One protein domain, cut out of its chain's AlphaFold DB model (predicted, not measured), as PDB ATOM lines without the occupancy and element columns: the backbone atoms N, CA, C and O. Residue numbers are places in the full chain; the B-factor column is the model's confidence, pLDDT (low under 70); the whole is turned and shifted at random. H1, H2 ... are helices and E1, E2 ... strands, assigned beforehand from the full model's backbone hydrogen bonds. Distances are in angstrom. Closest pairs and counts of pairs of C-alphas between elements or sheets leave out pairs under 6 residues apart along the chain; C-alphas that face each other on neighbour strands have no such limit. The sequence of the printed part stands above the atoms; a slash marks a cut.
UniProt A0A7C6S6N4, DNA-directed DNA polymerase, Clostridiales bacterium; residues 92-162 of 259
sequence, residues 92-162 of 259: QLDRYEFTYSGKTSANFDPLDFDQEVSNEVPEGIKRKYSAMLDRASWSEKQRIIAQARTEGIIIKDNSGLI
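What this domain is: This is residues 92 to 162 of the 259 residues of the protein "DNA-directed DNA polymerase" of Clostridiales bacterium (UniProt A0A7C6S6N4). A helical hairpin, H1 and H2, packs on a two-stranded antiparallel ribbon, E1 and E2, and a long loop runs away from this body, its residues 108 to 114 sticking out. H3, a short turn of helix, follows the ribbon at the end of the printed part. The printed part has 71 residues, with three named helices and two named strands in the order E1, H1, H2, E2, H3; the class is mixed, helices and strands. It is loose, with a radius of gyration of the C-alphas of 14.1 A, and elongated, spanning 46 by 27 by 17 A.

Where its parts are: E1, residues 96 to 100, begins at C-alpha 96 (120.270, 233.427, 239.278) and is 13.4 A long. H1, residues 123 to 135, is 18.5 A long. H2, residues 138 to 150, is 18.9 A long and begins at C-alpha 138 (134.230, 230.748, 241.541). E2 is residues 153 to 157, 12.7 A. H3, residues 159 to 162, ends at C-alpha 162 (122.254, 239.232, 248.055).

How they stand to each other: E1 and E2 are antiparallel at 159 degrees; N 97 and O 156, 3.0 A, and N 154 and O 99, 2.7 A, are within hydrogen-bond range. The closest C-alphas of E1 and H1 are those of Phe 98 and Lys 126, 6.8 A apart. H1 and H2 form a helical hairpin and touch, closest at the C-alphas of Leu 133 and Lys 141, 5.6 A; H1 touches with residues 129 to 133 alone. They stand at a shallow tilt of 26 degrees, opposite ways. The closest C-alphas of H2 and E2 are those of Ile 145 and Ile 155, 6.1 A apart. H3 is apart from H1 and H2. Every O i to N i+4 pair is within range in H2 and 8 of 9 in H1; H3 is too short for such a pair.

The domain as a whole: The C-alphas farthest apart are those of Leu 111 and Ser 137, 45.7 A. The printed part has no cut. The link from E1 to H1, 22 residues, is long. Residues 101 to 120 are under 70 in pLDDT.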
ATOM      1  N   GLN A  92     115.422 240.771 247.397       90.94
ATOM      2  CA  GLN A  92     114.295 240.204 246.652       90.94
ATOM      3  C   GLN A  92     114.709 239.674 245.275       90.94
ATOM      4  O   GLN A  92     113.867 239.197 244.524       90.94
ATOM      5  N   LEU A  93     115.993 239.789 244.927       89.38
ATOM      6  CA  LEU A  93     116.509 239.254 243.677       89.38
ATOM      7  C   LEU A  93     116.570 237.733 243.745       89.38
ATOM      8  O   LEU A  93     117.023 237.158 244.740       89.38
ATOM      9  N   ASP A  94     116.216 237.095 242.637       87.75
ATOM     10  CA  ASP A  94     116.531 235.692 242.441       87.75
ATOM     11  C   ASP A  94     118.043 235.504 242.410       87.75
ATOM     12  O   ASP A  94     118.798 236.327 241.882       87.75
ATOM     13  N   ARG A  95     118.506 234.386 242.970       85.69
ATOM     14  CA  ARG A  95     119.938 234.076 243.039       85.69
ATOM     15  C   ARG A  95     120.589 234.040 241.654       85.69
ATOM     16  O   ARG A  95     121.727 234.484 241.507       85.69
ATOM     17  N   TYR A  96     119.855 233.529 240.670       88.06
ATOM     18  CA  TYR A  96     120.270 233.427 239.278       88.06
ATOM     19  C   TYR A  96     119.129 233.895 238.373       88.06
ATOM     20  O   TYR A  96     118.062 233.286 238.375       88.06
ATOM     21  N   GLU A  97     119.362 234.941 237.585       85.94
ATOM     22  CA  GLU A  97     118.443 235.362 236.521       85.94
ATOM     23  C   GLU A  97     118.917 234.764 235.190       85.94
ATOM     24  O   GLU A  97     120.109 234.807 234.871       85.94
ATOM     25  N   PHE A  98     117.985 234.212 234.411       85.50
ATOM     26  CA  PHE A  98     118.256 233.561 233.129       85.50
ATOM     27  C   PHE A  98     117.453 234.240 232.024       85.50
ATOM     28  O   PHE A  98     116.229 234.318 232.115       85.50
ATOM     29  N   THR A  99     118.128 234.692 230.973       83.69
ATOM     30  CA  THR A  99     117.494 235.316 229.800       83.69
ATOM     31  C   THR A  99     118.111 234.770 228.521       83.69
ATOM     32  O   THR A  99     119.306 234.486 228.492       83.69
ATOM     33  N   TYR A 100     117.333 234.603 227.454       80.81
ATOM     34  CA  TYR A 100     117.905 234.269 226.146       80.81
ATOM     35  C   TYR A 100     118.554 235.498 225.493       80.81
ATOM     36  O   TYR A 100     118.040 236.612 225.579       80.81
ATOM     37  N   SER A 101     119.679 235.306 224.798       66.75
ATOM     38  CA  SER A 101     120.416 236.367 224.096       66.75
ATOM     39  C   SER A 101     119.797 236.759 222.745       66.75
ATOM     40  O   SER A 101     120.452 237.418 221.938       66.75
ATOM     41  N   GLY A 102     118.556 236.348 222.477       61.75
ATOM     42  CA  GLY A 102     117.851 236.580 221.223       61.75
ATOM     43  C   GLY A 102     116.341 236.425 221.384       61.75
ATOM     44  O   GLY A 102     115.871 235.670 222.231       61.75
ATOM     45  N   LYS A 103     115.599 237.159 220.546       52.69
ATOM     46  CA  LYS A 103     114.147 237.055 220.383       52.69
ATOM     47  C   LYS A 103     113.809 235.672 219.820       52.69
ATOM     48  O   LYS A 103     113.790 235.508 218.604       52.69
ATOM     49  N   THR A 104     113.598 234.681 220.676       53.44
ATOM     50  CA  THR A 104     113.195 233.340 220.235       53.44
ATOM     51  C   THR A 104     111.736 233.138 220.611       53.44
ATOM     52  O   THR A 104     111.379 233.316 221.770       53.44
ATOM     53  N   SER A 105     110.877 232.795 219.651       48.12
ATOM     54  CA  SER A 105     109.515 232.366 219.965       48.12
ATOM     55  C   SER A 105     109.594 231.044 220.726       48.12
ATOM     56  O   SER A 105     110.208 230.091 220.242       48.12
ATOM     57  N   ALA A 106     108.979 230.967 221.907       50.69
ATOM     58  CA  ALA A 106     108.976 229.750 222.721       50.69
ATOM     59  C   ALA A 106     108.388 228.532 221.973       50.69
ATOM     60  O   ALA A 106     108.741 227.401 222.288       50.69
ATOM     61  N   ASN A 107     107.570 228.772 220.943       50.31
ATOM     62  CA  ASN A 107     107.161 227.815 219.920       50.31
ATOM     63  C   ASN A 107     107.190 228.531 218.569       50.31
ATOM     64  O   ASN A 107     106.490 229.521 218.404       50.31
ATOM     65  N   PHE A 108     107.998 228.069 217.616       53.50
ATOM     66  CA  PHE A 108     107.912 228.547 216.235       53.50
ATOM     67  C   PHE A 108     106.664 227.929 215.591       53.50
ATOM     68  O   PHE A 108     106.734 226.847 215.013       53.50
ATOM     69  N   ASP A 109     105.513 228.578 215.749       59.19
ATOM     70  CA  ASP A 109     104.342 228.327 214.907       59.19
ATOM     71  C   ASP A 109     104.408 229.261 213.682       59.19
ATOM     72  O   ASP A 109     104.288 230.478 213.838       59.19
ATOM     73  N   PRO A 110     104.630 228.736 212.465       59.00
ATOM     74  CA  PRO A 110     104.717 229.543 211.250       59.00
ATOM     75  C   PRO A 110     103.386 230.186 210.811       59.00
ATOM     76  O   PRO A 110     103.379 230.895 209.806       59.00
ATOM     77  N   LEU A 111     102.273 229.943 211.516       63.06
ATOM     78  CA  LEU A 111     100.951 230.519 211.228       63.06
ATOM     79  C   LEU A 111     100.449 231.496 212.305       63.06
ATOM     80  O   LEU A 111      99.380 232.083 212.131       63.06
ATOM     81  N   ASP A 112     101.204 231.692 213.386       59.91
ATOM     82  CA  ASP A 112     100.842 232.587 214.487       59.91
ATOM     83  C   ASP A 112     101.536 233.950 214.325       59.91
ATOM     84  O   ASP A 112     102.702 234.142 214.680       59.91
ATOM     85  N   PHE A 113     100.813 234.898 213.725       58.12
ATOM     86  CA  PHE A 113     101.293 236.255 213.442       58.12
ATOM     87  C   PHE A 113     101.304 237.175 214.678       58.12
ATOM     88  O   PHE A 113     101.835 238.283 214.583       58.12
ATOM     89  N   ASP A 114     100.778 236.712 215.820       58.84
ATOM     90  CA  ASP A 114     100.656 237.467 217.076       58.84
ATOM     91  C   ASP A 114     101.625 236.976 218.173       58.84
ATOM     92  O   ASP A 114     101.480 237.354 219.337       58.84
ATOM     93  N   GLN A 115     102.637 236.159 217.840       53.62
ATOM     94  CA  GLN A 115     103.557 235.591 218.835       53.62
ATOM     95  C   GLN A 115     104.219 236.656 219.720       53.62
ATOM     96  O   GLN A 115     105.127 237.387 219.306       53.62
ATOM     97  N   GLU A 116     103.836 236.660 220.998       51.50
ATOM     98  CA  GLU A 116     104.597 237.313 222.053       51.50
ATOM     99  C   GLU A 116     105.965 236.633 222.160       51.50
ATOM    100  O   GLU A 116     106.123 235.503 222.629       51.50
ATOM    101  N   VAL A 117     106.989 237.336 221.685       54.91
ATOM    102  CA  VAL A 117     108.377 236.911 221.815       54.91
ATOM    103  C   VAL A 117     108.746 236.911 223.299       54.91
ATOM    104  O   VAL A 117     109.010 237.964 223.881       54.91
ATOM    105  N   SER A 118     108.786 235.729 223.910       58.16
ATOM    106  CA  SER A 118     109.230 235.568 225.293       58.16
ATOM    107  C   SER A 118     110.729 235.289 225.355       58.16
ATOM    108  O   SER A 118     111.240 234.369 224.723       58.16
ATOM    109  N   ASN A 119     111.446 236.070 226.162       65.19
ATOM    110  CA  ASN A 119     112.866 235.844 226.452       65.19
ATOM    111  C   ASN A 119     113.074 234.883 227.642       65.19
ATOM    112  O   ASN A 119     114.200 234.761 228.141       65.19
ATOM    113  N   GLU A 120     112.007 234.242 228.133       69.00
ATOM    114  CA  GLU A 120     112.054 233.378 229.310       69.00
ATOM    115  C   GLU A 120     112.667 232.011 229.008       69.00
ATOM    116  O   GLU A 120     112.284 231.295 228.084       69.00
ATOM    117  N   VAL A 121     113.620 231.622 229.852       76.56
ATOM    118  CA  VAL A 121     114.241 230.299 229.804       76.56
ATOM    119  C   VAL A 121     113.330 229.269 230.491       76.56
ATOM    120  O   VAL A 121     112.865 229.530 231.602       76.56
ATOM    121  N   PRO A 122     113.096 228.075 229.913       79.81
ATOM    122  CA  PRO A 122     112.322 227.020 230.566       79.81
ATOM    123  C   PRO A 122     112.882 226.615 231.939       79.81
ATOM    124  O   PRO A 122     114.095 226.475 232.120       79.81
ATOM    125  N   GLU A 123     111.993 226.321 232.894       78.38
ATOM    126  CA  GLU A 123     112.353 225.956 234.277       78.38
ATOM    127  C   GLU A 123     113.305 224.752 234.381       78.38
ATOM    128  O   GLU A 123     114.167 224.705 235.260       78.38
ATOM    129  N   GLY A 124     113.212 223.787 233.461       79.69
ATOM    130  CA  GLY A 124     114.126 222.639 233.427       79.69
ATOM    131  C   GLY A 124     115.585 223.042 233.177       79.69
ATOM    132  O   GLY A 124     116.496 222.507 233.810       79.69
ATOM    133  N   ILE A 125     115.803 224.026 232.300       80.56
ATOM    134  CA  ILE A 125     117.133 224.553 231.976       80.56
ATOM    135  C   ILE A 125     117.643 225.426 233.123       80.56
ATOM    136  O   ILE A 125     118.786 225.246 233.552       80.56
ATOM    137  N   LYS A 126     116.784 226.295 233.680       83.38
ATOM    138  CA  LYS A 126     117.111 227.093 234.872       83.38
ATOM    139  C   LYS A 126     117.599 226.196 236.012       83.38
ATOM    140  O   LYS A 126     118.710 226.378 236.496       83.38
ATOM    141  N   ARG A 127     116.839 225.150 236.367       83.25
ATOM    142  CA  ARG A 127     117.214 224.193 237.428       83.25
ATOM    143  C   ARG A 127     118.544 223.493 237.162       83.25
ATOM    144  O   ARG A 127     119.343 223.355 238.088       83.25
ATOM    145  N   LYS A 128     118.796 223.063 235.919       85.88
ATOM    146  CA  LYS A 128     120.058 222.413 235.531       85.88
ATOM    147  C   LYS A 128     121.246 223.337 235.796       85.88
ATOM    148  O   LYS A 128     122.178 222.940 236.496       85.88
ATOM    149  N   TYR A 129     121.202 224.566 235.283       84.12
ATOM    150  CA  TYR A 129     122.295 225.516 235.470       84.12
ATOM    151  C   TYR A 129     122.413 226.000 236.914       84.12
ATOM    152  O   TYR A 129     123.531 226.076 237.413       84.12
ATOM    153  N   SER A 130     121.309 226.250 237.624       84.69
ATOM    154  CA  SER A 130     121.351 226.602 239.049       84.69
ATOM    155  C   SER A 130     122.038 225.516 239.881       84.69
ATOM    156  O   SER A 130     122.942 225.826 240.650       84.69
ATOM    157  N   ALA A 131     121.705 224.238 239.666       86.06
ATOM    158  CA  ALA A 131     122.344 223.129 240.378       86.06
ATOM    159  C   ALA A 131     123.846 222.997 240.058       86.06
ATOM    160  O   ALA A 131     124.637 222.646 240.936       86.06
ATOM    161  N   MET A 132     124.248 223.285 238.813       85.31
ATOM    162  CA  MET A 132     125.662 223.324 238.422       85.31
ATOM    163  C   MET A 132     126.396 224.497 239.083       85.31
ATOM    164  O   MET A 132     127.493 224.315 239.605       85.31
ATOM    165  N   LEU A 133     125.783 225.684 239.107       85.12
ATOM    166  CA  LEU A 133     126.358 226.889 239.705       85.12
ATOM    167  C   LEU A 133     126.466 226.786 241.230       85.12
ATOM    168  O   LEU A 133     127.440 227.271 241.797       85.12
ATOM    169  N   ASP A 134     125.521 226.126 241.898       84.06
ATOM    170  CA  ASP A 134     125.543 225.953 243.354       84.06
ATOM    171  C   ASP A 134     126.702 225.077 243.845       84.06
ATOM    172  O   ASP A 134     127.199 225.286 244.951       84.06
ATOM    173  N   ARG A 135     127.149 224.118 243.027       83.88
ATOM    174  CA  ARG A 135     128.246 223.191 243.357       83.88
ATOM    175  C   ARG A 135     129.616 223.673 242.888       83.88
ATOM    176  O   ARG A 135     130.628 223.117 243.302       83.88
ATOM    177  N   ALA A 136     129.646 224.673 242.015       84.12
ATOM    178  CA  ALA A 136     130.854 225.147 241.364       84.12
ATOM    179  C   ALA A 136     131.620 226.170 242.219       84.12
ATOM    180  O   ALA A 136     131.044 227.095 242.804       84.12
ATOM    181  N   SER A 137     132.948 226.051 242.222       83.31
ATOM    182  CA  SER A 137     133.851 227.101 242.696       83.31
ATOM    183  C   SER A 137     133.756 228.353 241.816       83.31
ATOM    184  O   SER A 137     133.209 228.324 240.711       83.31
ATOM    185  N   TRP A 138     134.307 229.479 242.276       78.69
ATOM    186  CA  TRP A 138     134.230 230.748 241.541       78.69
ATOM    187  C   TRP A 138     134.740 230.632 240.091       78.69
ATOM    188  O   TRP A 138     134.066 231.077 239.164       78.69
ATOM    189  N   SER A 139     135.875 229.960 239.880       83.25
ATOM    190  CA  SER A 139     136.458 229.751 238.547       83.25
ATOM    191  C   SER A 139     135.597 228.851 237.657       83.25
ATOM    192  O   SER A 139     135.492 229.073 236.452       83.25
ATOM    193  N   GLU A 140     134.957 227.838 238.240       86.50
ATOM    194  CA  GLU A 140     134.060 226.931 237.520       86.50
ATOM    195  C   GLU A 140     132.746 227.620 237.154       86.50
ATOM    196  O   GLU A 140     132.270 227.452 236.033       86.50
ATOM    197  N   LYS A 141     132.205 228.474 238.032       85.44
ATOM    198  CA  LYS A 141     131.030 229.303 237.728       85.44
ATOM    199  C   LYS A 141     131.260 230.163 236.492       85.44
ATOM    200  O   LYS A 141     130.403 230.192 235.616       85.44
ATOM    201  N   GLN A 142     132.428 230.800 236.374       85.56
ATOM    202  CA  GLN A 142     132.762 231.602 235.191       85.56
ATOM    203  C   GLN A 142     132.773 230.763 233.907       85.56
ATOM    204  O   GLN A 142     132.279 231.210 232.874       85.56
ATOM    205  N   ARG A 143     133.269 229.519 233.972       87.38
ATOM    206  CA  ARG A 143     133.238 228.592 232.830       87.38
ATOM    207  C   ARG A 143     131.814 228.181 232.462       87.38
ATOM    208  O   ARG A 143     131.479 228.193 231.284       87.38
ATOM    209  N   ILE A 144     130.976 227.869 233.449       86.06
ATOM    210  CA  ILE A 144     129.570 227.493 233.233       86.06
ATOM    211  C   ILE A 144     128.790 228.658 232.617       86.06
ATOM    212  O   ILE A 144     128.035 228.452 231.671       86.06
ATOM    213  N   ILE A 145     128.999 229.884 233.104       86.06
ATOM    214  CA  ILE A 145     128.367 231.092 232.554       86.06
ATOM    215  C   ILE A 145     128.835 231.334 231.113       86.06
ATOM    216  O   ILE A 145     128.019 231.642 230.246       86.06
ATOM    217  N   ALA A 146     130.129 231.154 230.830       86.12
ATOM    218  CA  ALA A 146     130.656 231.267 229.473       86.12
ATOM    219  C   ALA A 146     130.057 230.206 228.534       86.12
ATOM    220  O   ALA A 146     129.669 230.538 227.416       86.12
ATOM    221  N   GLN A 147     129.916 228.962 229.000       86.75
ATOM    222  CA  GLN A 147     129.276 227.892 228.238       86.75
ATOM    223  C   GLN A 147     127.793 228.194 227.978       86.75
ATOM    224  O   GLN A 147     127.349 228.138 226.834       86.75
ATOM    225  N   ALA A 148     127.036 228.599 228.997       84.62
ATOM    226  CA  ALA A 148     125.636 228.983 228.833       84.62
ATOM    227  C   ALA A 148     125.473 230.114 227.805       84.62
ATOM    228  O   ALA A 148     124.571 230.074 226.973       84.62
ATOM    229  N   ARG A 149     126.411 231.069 227.784       85.81
ATOM    230  CA  ARG A 149     126.425 232.152 226.797       85.81
ATOM    231  C   ARG A 149     126.641 231.650 225.368       85.81
ATOM    232  O   ARG A 149     126.052 232.216 224.452       85.81
ATOM    233  N   THR A 150     127.440 230.596 225.164       83.44
ATOM    234  CA  THR A 150     127.569 229.949 223.841       83.44
ATOM    235  C   THR A 150     126.294 229.225 223.411       83.44
ATOM    236  O   THR A 150     125.999 229.171 222.224       83.44
ATOM    237  N   GLU A 151     125.504 228.750 224.372       80.19
ATOM    238  CA  GLU A 151     124.183 228.144 224.158       80.19
ATOM    239  C   GLU A 151     123.061 229.204 224.043       80.19
ATOM    240  O   GLU A 151     121.882 228.864 223.972       80.19
ATOM    241  N   GLY A 152     123.412 230.498 224.012       81.50
ATOM    242  CA  GLY A 152     122.469 231.610 223.867       81.50
ATOM    243  C   GLY A 152     121.746 232.009 225.157       81.50
ATOM    244  O   GLY A 152     120.771 232.752 225.099       81.50
ATOM    245  N   ILE A 153     122.200 231.541 226.322       84.62
ATOM    246  CA  ILE A 153     121.611 231.839 227.633       84.62
ATOM    247  C   ILE A 153     122.518 232.810 228.397       84.62
ATOM    248  O   ILE A 153     123.676 232.524 228.698       84.62
ATOM    249  N   ILE A 154     121.976 233.966 228.760       84.94
ATOM    250  CA  ILE A 154     122.606 234.949 229.636       84.94
ATOM    251  C   ILE A 154     122.199 234.629 231.072       84.94
ATOM    252  O   ILE A 154     121.022 234.694 231.429       84.94
ATOM    253  N   ILE A 155     123.197 234.304 231.893       86.75
ATOM    254  CA  ILE A 155     123.038 234.053 233.325       86.75
ATOM    255  C   ILE A 155     123.615 235.236 234.095       86.75
ATOM    256  O   ILE A 155     124.786 235.582 233.918       86.75
ATOM    257  N   LYS A 156     122.821 235.820 234.990       87.69
ATOM    258  CA  LYS A 156     123.269 236.843 235.936       87.69
ATOM    259  C   LYS A 156     123.265 236.264 237.348       87.69
ATOM    260  O   LYS A 156     122.230 235.837 237.850       87.69
ATOM    261  N   ASP A 157     124.443 236.226 237.968       89.06
ATOM    262  CA  ASP A 157     124.638 235.751 239.341       89.06
ATOM    263  C   ASP A 157     124.484 236.921 240.324       89.06
ATOM    264  O   ASP A 157     125.350 237.793 240.415       89.06
ATOM    265  N   ASN A 158     123.379 236.931 241.070       90.75
ATOM    266  CA  ASN A 158     123.083 237.956 242.073       90.75
ATOM    267  C   ASN A 158     123.578 237.573 243.477       90.75
ATOM    268  O   ASN A 158     123.366 238.326 244.428       90.75
ATOM    269  N   SER A 159     124.246 236.425 243.648       86.94
ATOM    270  CA  SER A 159     124.651 235.925 244.971       86.94
ATOM    271  C   SER A 159     125.515 236.919 245.751       86.94
ATOM    272  O   SER A 159     125.331 237.068 246.958       86.94
ATOM    273  N   GLY A 160     126.397 237.658 245.071       87.38
ATOM    274  CA  GLY A 160     127.202 238.717 245.686       87.38
ATOM    275  C   GLY A 160     126.362 239.884 246.212       87.38
ATOM    276  O   GLY A 160     126.560 240.320 247.345       87.38
ATOM    277  N   LEU A 161     125.381 240.341 245.424       89.62
ATOM    278  CA  LEU A 161     124.468 241.428 245.797       89.62
ATOM    279  C   LEU A 161     123.573 241.028 246.975       89.62
ATOM    280  O   LEU A 161     123.389 241.815 247.902       89.62
ATOM    281  N   ILE A 162     123.063 239.792 246.965       90.25
ATOM    282  CA  ILE A 162     122.254 239.232 248.055       90.25
ATOM    283  C   ILE A 162     123.103 239.094 249.325       90.25
ATOM    284  O   ILE A 162     122.654 239.465 250.408       90.25
TER     285      ILE A 162